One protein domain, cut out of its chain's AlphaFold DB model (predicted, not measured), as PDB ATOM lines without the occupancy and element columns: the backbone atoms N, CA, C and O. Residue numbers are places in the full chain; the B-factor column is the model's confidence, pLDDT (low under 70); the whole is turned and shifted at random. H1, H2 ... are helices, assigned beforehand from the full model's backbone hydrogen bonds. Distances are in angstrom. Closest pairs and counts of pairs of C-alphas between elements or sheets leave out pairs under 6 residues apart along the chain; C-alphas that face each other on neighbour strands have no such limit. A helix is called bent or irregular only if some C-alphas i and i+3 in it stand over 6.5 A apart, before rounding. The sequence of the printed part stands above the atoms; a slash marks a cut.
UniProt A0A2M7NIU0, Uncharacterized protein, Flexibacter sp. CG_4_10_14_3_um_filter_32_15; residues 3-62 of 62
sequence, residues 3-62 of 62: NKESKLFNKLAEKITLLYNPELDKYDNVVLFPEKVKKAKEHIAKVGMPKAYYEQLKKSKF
ATOM      1  N   ASN A   3     -27.520  40.442 -17.780       57.84
ATOM      2  CA  ASN A   3     -27.836  41.776 -17.229       57.84
ATOM      3  C   ASN A   3     -27.958  41.846 -15.695       57.84
ATOM      4  O   ASN A   3     -28.094  42.939 -15.148       57.84
ATOM      5  N   LYS A   4     -27.989  40.704 -14.993       57.97
ATOM      6  CA  LYS A   4     -28.123  40.678 -13.523       57.97
ATOM      7  C   LYS A   4     -26.770  40.778 -12.817       57.97
ATOM      8  O   LYS A   4     -26.688  41.438 -11.789       57.97
ATOM      9  N   GLU A   5     -25.723  40.193 -13.395       58.47
ATOM     10  CA  GLU A   5     -24.364  40.224 -12.842       58.47
ATOM     11  C   GLU A   5     -23.765  41.632 -12.903       58.47
ATOM     12  O   GLU A   5     -23.280  42.127 -11.890       58.47
ATOM     13  N   SER A   6     -23.906  42.347 -14.026       61.88
ATOM     14  CA  SER A   6     -23.380  43.716 -14.168       61.88
ATOM     15  C   SER A   6     -23.977  44.701 -13.156       61.88
ATOM     16  O   SER A   6     -23.265  45.531 -12.598       61.88
ATOM     17  N   LYS A   7     -25.272  44.572 -12.842       68.62
ATOM     18  CA  LYS A   7     -25.937  45.391 -11.813       68.62
ATOM     19  C   LYS A   7     -25.425  45.097 -10.403       68.62
ATOM     20  O   LYS A   7     -25.457  45.983  -9.552       68.62
ATOM     21  N   LEU A   8     -24.986  43.867 -10.149       71.00
ATOM     22  CA  LEU A   8     -24.465  43.443  -8.854       71.00
ATOM     23  C   LEU A   8     -23.033  43.954  -8.650       71.00
ATOM     24  O   LEU A   8     -22.740  44.506  -7.594       71.00
ATOM     25  N   PHE A   9     -22.193  43.875  -9.688       69.81
ATOM     26  CA  PHE A   9     -20.845  44.455  -9.683       69.81
ATOM     27  C   PHE A   9     -20.863  45.980  -9.549       69.81
ATOM     28  O   PHE A   9     -20.111  46.513  -8.741       69.81
ATOM     29  N   ASN A  10     -21.766  46.675 -10.249       70.81
ATOM     30  CA  ASN A  10     -21.885  48.132 -10.132       70.81
ATOM     31  C   ASN A  10     -22.300  48.560  -8.716       70.81
ATOM     32  O   ASN A  10     -21.697  49.465  -8.149       70.81
ATOM     33  N   LYS A  11     -23.252  47.847  -8.094       70.12
ATOM     34  CA  LYS A  11     -23.625  48.079  -6.689       70.12
ATOM     35  C   LYS A  11     -22.486  47.789  -5.711       70.12
ATOM     36  O   LYS A  11     -22.379  48.462  -4.691       70.12
ATOM     37  N   LEU A  12     -21.665  46.773  -5.982       65.81
ATOM     38  CA  LEU A  12     -20.497  46.465  -5.156       65.81
ATOM     39  C   LEU A  12     -19.439  47.561  -5.276       65.81
ATOM     40  O   LEU A  12     -18.929  48.013  -4.258       65.81
ATOM     41  N   ALA A  13     -19.152  48.010  -6.498       64.19
ATOM     42  CA  ALA A  13     -18.198  49.076  -6.764       64.19
ATOM     43  C   ALA A  13     -18.618  50.380  -6.071       64.19
ATOM     44  O   ALA A  13     -17.832  50.921  -5.304       64.19
ATOM     45  N   GLU A  14     -19.874  50.816  -6.223       64.69
ATOM     46  CA  GLU A  14     -20.412  51.994  -5.520       64.69
ATOM     47  C   GLU A  14     -20.267  51.882  -3.994       64.69
ATOM     48  O   GLU A  14     -19.919  52.851  -3.319       64.69
ATOM     49  N   LYS A  15     -20.487  50.685  -3.438       61.28
ATOM     50  CA  LYS A  15     -20.376  50.439  -1.996       61.28
ATOM     51  C   LYS A  15     -18.924  50.396  -1.502       61.28
ATOM     52  O   LYS A  15     -18.675  50.793  -0.370       61.28
ATOM     53  N   ILE A  16     -17.983  49.932  -2.326       58.69
ATOM     54  CA  ILE A  16     -16.540  49.930  -2.025       58.69
ATOM     55  C   ILE A  16     -16.006  51.365  -2.020       58.69
ATOM     56  O   ILE A  16     -15.294  51.742  -1.090       58.69
ATOM     57  N   THR A  17     -16.411  52.191  -2.990       55.09
ATOM     58  CA  THR A  17     -16.021  53.608  -3.056       55.09
ATOM     59  C   THR A  17     -16.522  54.402  -1.845       55.09
ATOM     60  O   THR A  17     -15.849  55.321  -1.399       55.09
ATOM     61  N   LEU A  18     -17.667  54.023  -1.267       56.59
ATOM     62  CA  LEU A  18     -18.215  54.645  -0.052       56.59
ATOM     63  C   LEU A  18     -17.510  54.228   1.251       56.59
ATOM     64  O   LEU A  18     -17.744  54.851   2.284       56.59
ATOM     65  N   LEU A  19     -16.682  53.178   1.235       61.66
ATOM     66  CA  LEU A  19     -16.017  52.644   2.431       61.66
ATOM     67  C   LEU A  19     -14.560  53.097   2.579       61.66
ATOM     68  O   LEU A  19     -14.019  53.040   3.682       61.66
ATOM     69  N   TYR A  20     -13.930  53.542   1.494       63.88
ATOM     70  CA  TYR A  20     -12.559  54.038   1.505       63.88
ATOM     71  C   TYR A  20     -12.557  55.561   1.670       63.88
ATOM     72  O   TYR A  20     -12.936  56.292   0.758       63.88
ATOM     73  N   ASN A  21     -12.152  56.038   2.852       70.44
ATOM     74  CA  ASN A  21     -11.904  57.455   3.097       70.44
ATOM     75  C   ASN A  21     -10.389  57.726   2.991       70.44
ATOM     76  O   ASN A  21      -9.677  57.432   3.952       70.44
ATOM     77  N   PRO A  22      -9.904  58.317   1.883       75.81
ATOM     78  CA  PRO A  22      -8.478  58.576   1.676       75.81
ATOM     79  C   PRO A  22      -7.881  59.560   2.697       75.81
ATOM     80  O   PRO A  22      -6.668  59.616   2.872       75.81
ATOM     81  N   GLU A  23      -8.700  60.330   3.427       75.94
ATOM     82  CA  GLU A  23      -8.203  61.176   4.521       75.94
ATOM     83  C   GLU A  23      -7.682  60.368   5.716       75.94
ATOM     84  O   GLU A  23      -6.966  60.916   6.561       75.94
ATOM     85  N   LEU A  24      -8.070  59.095   5.826       72.12
ATOM     86  CA  LEU A  24      -7.638  58.212   6.904       72.12
ATOM     87  C   LEU A  24      -6.253  57.610   6.655       72.12
ATOM     88  O   LEU A  24      -5.607  57.229   7.629       72.12
ATOM     89  N   ASP A  25      -5.749  57.643   5.419       78.38
ATOM     90  CA  ASP A  25      -4.414  57.145   5.053       78.38
ATOM     91  C   ASP A  25      -3.298  57.855   5.846       78.38
ATOM     92  O   ASP A  25      -2.244  57.291   6.139       78.38
ATOM     93  N   LYS A  26      -3.537  59.094   6.306       77.88
ATOM     94  CA  LYS A  26      -2.600  59.822   7.187       77.88
ATOM     95  C   LYS A  26      -2.341  59.114   8.523       77.88
ATOM     96  O   LYS A  26      -1.343  59.399   9.184       77.88
ATOM     97  N   TYR A  27      -3.240  58.220   8.932       76.75
ATOM     98  CA  TYR A  27      -3.126  57.436  10.155       76.75
ATOM     99  C   TYR A  27      -2.515  56.049   9.934       76.75
ATOM    100  O   TYR A  27      -2.262  55.366  10.924       76.75
ATOM    101  N   ASP A  28      -2.197  55.654   8.695       76.12
ATOM    102  CA  ASP A  28      -1.630  54.329   8.391       76.12
ATOM    103  C   ASP A  28      -0.335  54.053   9.163       76.12
ATOM    104  O   ASP A  28      -0.069  52.931   9.594       76.12
ATOM    105  N   ASN A  29       0.457  55.101   9.396       75.44
ATOM    106  CA  ASN A  29       1.720  55.025  10.129       75.44
ATOM    107  C   ASN A  29       1.607  55.480  11.594       75.44
ATOM    108  O   ASN A  29       2.612  55.536  12.309       75.44
ATOM    109  N   VAL A  30       0.404  55.820  12.066       80.44
ATOM    110  CA  VAL A  30       0.187  56.288  13.437       80.44
ATOM    111  C   VAL A  30      -0.058  55.090  14.348       80.44
ATOM    112  O   VAL A  30      -1.099  54.439  14.322       80.44
ATOM    113  N   VAL A  31       0.909  54.814  15.222       78.38
ATOM    114  CA  VAL A  31       0.751  53.788  16.254       78.38
ATOM    115  C   VAL A  31      -0.140  54.332  17.368       78.38
ATOM    116  O   VAL A  31       0.319  55.057  18.245       78.38
ATOM    117  N   LEU A  32      -1.415  53.936  17.359       81.81
ATOM    118  CA  LEU A  32      -2.418  54.379  18.340       81.81
ATOM    119  C   LEU A  32      -2.084  53.979  19.791       81.81
ATOM    120  O   LEU A  32      -2.520  54.637  20.731       81.81
ATOM    121  N   PHE A  33      -1.310  52.903  19.992       88.69
ATOM    122  CA  PHE A  33      -0.982  52.363  21.321       88.69
ATOM    123  C   PHE A  33       0.503  51.983  21.454       88.69
ATOM    124  O   PHE A  33       0.837  50.793  21.516       88.69
ATOM    125  N   PRO A  34       1.419  52.963  21.520       88.81
ATOM    126  CA  PRO A  34       2.859  52.710  21.448       88.81
ATOM    127  C   PRO A  34       3.376  51.828  22.595       88.81
ATOM    128  O   PRO A  34       4.175  50.919  22.366       88.81
ATOM    129  N   GLU A  35       2.875  52.012  23.819       93.00
ATOM    130  CA  GLU A  35       3.307  51.214  24.975       93.00
ATOM    131  C   GLU A  35       2.891  49.743  24.882       93.00
ATOM    132  O   GLU A  35       3.666  48.850  25.232       93.00
ATOM    133  N   LYS A  36       1.676  49.473  24.386       91.00
ATOM    134  CA  LYS A  36       1.191  48.098  24.189       91.00
ATOM    135  C   LYS A  36       2.026  47.388  23.128       91.00
ATOM    136  O   LYS A  36       2.402  46.235  23.327       91.00
ATOM    137  N   VAL A  37       2.372  48.092  22.048       89.62
ATOM    138  CA  VAL A  37       3.255  47.566  20.997       89.62
ATOM    139  C   VAL A  37       4.647  47.265  21.551       89.62
ATOM    140  O   VAL A  37       5.192  46.198  21.270       89.62
ATOM    141  N   LYS A  38       5.212  48.153  22.378       92.62
ATOM    142  CA  LYS A  38       6.514  47.926  23.021       92.62
ATOM    143  C   LYS A  38       6.502  46.669  23.898       92.62
ATOM    144  O   LYS A  38       7.329  45.784  23.694       92.62
ATOM    145  N   LYS A  39       5.519  46.543  24.797       92.50
ATOM    146  CA  LYS A  39       5.374  45.367  25.674       92.50
ATOM    147  C   LYS A  39       5.183  44.072  24.883       92.50
ATOM    148  O   LYS A  39       5.778  43.054  25.219       92.50
ATOM    149  N   ALA A  40       4.388  44.110  23.812       89.12
ATOM    150  CA  ALA A  40       4.199  42.953  22.942       89.12
ATOM    151  C   ALA A  40       5.515  42.526  22.268       89.12
ATOM    152  O   ALA A  40       5.833  41.340  22.263       89.12
ATOM    153  N   LYS A  41       6.312  43.480  21.764       88.50
ATOM    154  CA  LYS A  41       7.633  43.199  21.175       88.50
ATOM    155  C   LYS A  41       8.594  42.572  22.185       88.50
ATOM    156  O   LYS A  41       9.225  41.571  21.865       88.50
ATOM    157  N   GLU A  42       8.674  43.119  23.396       92.69
ATOM    158  CA  GLU A  42       9.514  42.575  24.475       92.69
ATOM    159  C   GLU A  42       9.094  41.148  24.855       92.69
ATOM    160  O   GLU A  42       9.937  40.263  25.015       92.69
ATOM    161  N   HIS A  43       7.787  40.899  24.945       91.75
ATOM    162  CA  HIS A  43       7.262  39.573  25.252       91.75
ATOM    163  C   HIS A  43       7.570  38.557  24.145       91.75
ATOM    164  O   HIS A  43       8.064  37.471  24.437       91.75
ATOM    165  N   ILE A  44       7.345  38.922  22.879       91.50
ATOM    166  CA  ILE A  44       7.654  38.071  21.720       91.50
ATOM    167  C   ILE A  44       9.158  37.796  21.631       91.50
ATOM    168  O   ILE A  44       9.548  36.669  21.345       91.50
ATOM    169  N   ALA A  45      10.013  38.782  21.907       87.69
ATOM    170  CA  ALA A  45      11.461  38.578  21.923       87.69
ATOM    171  C   ALA A  45      11.894  37.573  23.004       87.69
ATOM    172  O   ALA A  45      12.841  36.818  22.800       87.69
ATOM    173  N   LYS A  46      11.189  37.543  24.142       90.56
ATOM    174  CA  LYS A  46      11.488  36.645  25.263       90.56
ATOM    175  C   LYS A  46      10.913  35.236  25.090       90.56
ATOM    176  O   LYS A  46      11.562  34.270  25.474       90.56
ATOM    177  N   VAL A  47       9.685  35.122  24.588       90.25
ATOM    178  CA  VAL A  47       8.896  33.873  24.598       90.25
ATOM    179  C   VAL A  47       8.742  33.270  23.196       90.25
ATOM    180  O   VAL A  47       8.423  32.092  23.053       90.25
ATOM    181  N   GLY A  48       9.022  34.046  22.150       88.75
ATOM    182  CA  GLY A  48       8.790  33.680  20.758       88.75
ATOM    183  C   GLY A  48       7.378  34.030  20.278       88.75
ATOM    184  O   GLY A  48       6.545  34.565  21.012       88.75
ATOM    185  N   MET A  49       7.108  33.745  19.002       89.00
ATOM    186  CA  MET A  49       5.781  33.955  18.416       89.00
ATOM    187  C   MET A  49       4.780  32.888  18.891       89.00
ATOM    188  O   MET A  49       5.151  31.718  19.025       89.00
ATOM    189  N   PRO A  50       3.493  33.240  19.074       87.06
ATOM    190  CA  PRO A  50       2.453  32.273  19.415       87.06
ATOM    191  C   PRO A  50       2.314  31.168  18.359       87.06
ATOM    192  O   PRO A  50       2.436  31.427  17.163       87.06
ATOM    193  N   LYS A  51       1.943  29.946  18.767       87.62
ATOM    194  CA  LYS A  51       1.714  28.813  17.843       87.62
ATOM    195  C   LYS A  51       0.760  29.164  16.691       87.62
ATOM    196  O   LYS A  51       1.019  28.807  15.544       87.62
ATOM    197  N   ALA A  52      -0.295  29.925  16.994       86.75
ATOM    198  CA  ALA A  52      -1.288  30.384  16.025       86.75
ATOM    199  C   ALA A  52      -0.676  31.184  14.858       86.75
ATOM    200  O   ALA A  52      -1.148  31.061  13.731       86.75
ATOM    201  N   TYR A  53       0.399  31.945  15.099       87.50
ATOM    202  CA  TYR A  53       1.113  32.685  14.053       87.50
ATOM    203  C   TYR A  53       1.684  31.732  12.993       87.50
ATOM    204  O   TYR A  53       1.490  31.921  11.793       87.50
ATOM    205  N   TYR A  54       2.320  30.641  13.424       88.00
ATOM    206  CA  TYR A  54       2.878  29.644  12.510       88.00
ATOM    207  C   TYR A  54       1.796  28.834  11.789       88.00
ATOM    208  O   TYR A  54       1.971  28.465  10.628       88.00
ATOM    209  N   GLU A  55       0.672  28.556  12.449       89.94
ATOM    210  CA  GLU A  55      -0.470  27.882  11.821       89.94
ATOM    211  C   GLU A  55      -1.118  28.750  10.733       89.94
ATOM    212  O   GLU A  55      -1.476  28.233   9.676       89.94
ATOM    213  N   GLN A  56      -1.207  30.066  10.946       87.62
ATOM    214  CA  GLN A  56      -1.653  31.014   9.921       87.62
ATOM    215  C   GLN A  56      -0.689  31.062   8.733       87.62
ATOM    216  O   GLN A  56      -1.135  30.941   7.593       87.62
ATOM    217  N   LEU A  57       0.625  31.147   8.981       86.12
ATOM    218  CA  LEU A  57       1.628  31.117   7.910       86.12
ATOM    219  C   LEU A  57       1.524  29.847   7.059       86.12
ATOM    220  O   LEU A  57       1.612  29.915   5.833       86.12
ATOM    221  N   LYS A  58       1.293  28.690   7.692       84.56
ATOM    222  CA  LYS A  58       1.072  27.424   6.978       84.56
ATOM    223  C   LYS A  58      -0.184  27.462   6.111       84.56
ATOM    224  O   LYS A  58      -0.127  26.985   4.988       84.56
ATOM    225  N   LYS A  59      -1.284  28.048   6.599       83.88
ATOM    226  CA  LYS A  59      -2.536  28.187   5.836       83.88
ATOM    227  C   LYS A  59      -2.418  29.160   4.663       83.88
ATOM    228  O   LYS A  59      -3.048  28.926   3.650       83.88
ATOM    229  N   SER A  60      -1.613  30.215   4.792       79.69
ATOM    230  CA  SER A  60      -1.417  31.219   3.731       79.69
ATOM    231  C   SER A  60      -0.512  30.771   2.577       79.69
ATOM    232  O   SER A  60      -0.420  31.467   1.575       79.69
ATOM    233  N   LYS A  61       0.206  29.650   2.736       67.19
ATOM    234  CA  LYS A  61       1.099  29.087   1.708       67.19
ATOM    235  C   LYS A  61       0.400  28.090   0.766       67.19
ATOM    236  O   LYS A  61       1.084  27.472  -0.045       67.19
ATOM    237  N   PHE A  62      -0.917  27.943   0.881       49.06
ATOM    238  CA  PHE A  62      -1.791  27.166  -0.002       49.06
ATOM    239  C   PHE A  62      -2.881  28.080  -0.562       49.06
ATOM    240  O   PHE A  62      -3.393  27.752  -1.652       49.06
TER     241      PHE A  62
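What this domain is: This is residues 3 to 62 of the 62 residues of an uncharacterized protein of Flexibacter sp. CG_4_10_14_3_um_filter_32_15 (UniProt A0A2M7NIU0). Four helices are strung one after another along an open, flat arch, with an empty middle and no contact between any two of them. H1 makes one limb, the short H2 lies at the bend, H3 makes the other limb, and H4 turns back inward from the far end of H3. The printed part has 60 residues, with four named helices in the order H1, H2, H3, H4 and no named strand; the class is all helix. It is extended, with a radius of gyration of the C-alphas of 19.6 A, and spans 58 by 34 by 12 A.

How they stand to each other: H1, residues 3 to 17, is apart from H2, residues 22 to 27, though a tight link of 4 residues joins them. H2 is apart from H3, residues 34 to 47, across a short link of 6 residues. H3 is apart from H4, residues 51 to 60, across a tight link of 3 residues. H1 is also apart from H3 and H4, and H2 is apart from H4. In H3 and H4 every O i to N i+4 pair is within hydrogen-bond range. In H1 10 of 11 are, and in H2 0 of 2, beside 2 of 3 O i to N i+3 pairs.

Where its parts are: H1 begins at C-alpha 3 (-27.836, 41.776, -17.229) and is 21.9 A long. H2 measures 10.1 A; it is neither bent nor irregular, but only just: C-alphas 23 and 26 are 6.4 A apart. H3 begins at C-alpha 34 (2.859, 52.710, 21.448) and is 20.0 A long. H4, 14.7 A long, ends at C-alpha 60 (-1.417, 31.219, 3.731).

The domain as a whole: The two C-alphas farthest apart are those of Asn 3 and Lys 46, at 58.1 A. The printed part has no cut and no long link. The mean pLDDT of the printed part is 77.6; residues 3 to 7, 9, 12 to 20, 61 and 62 are under 70.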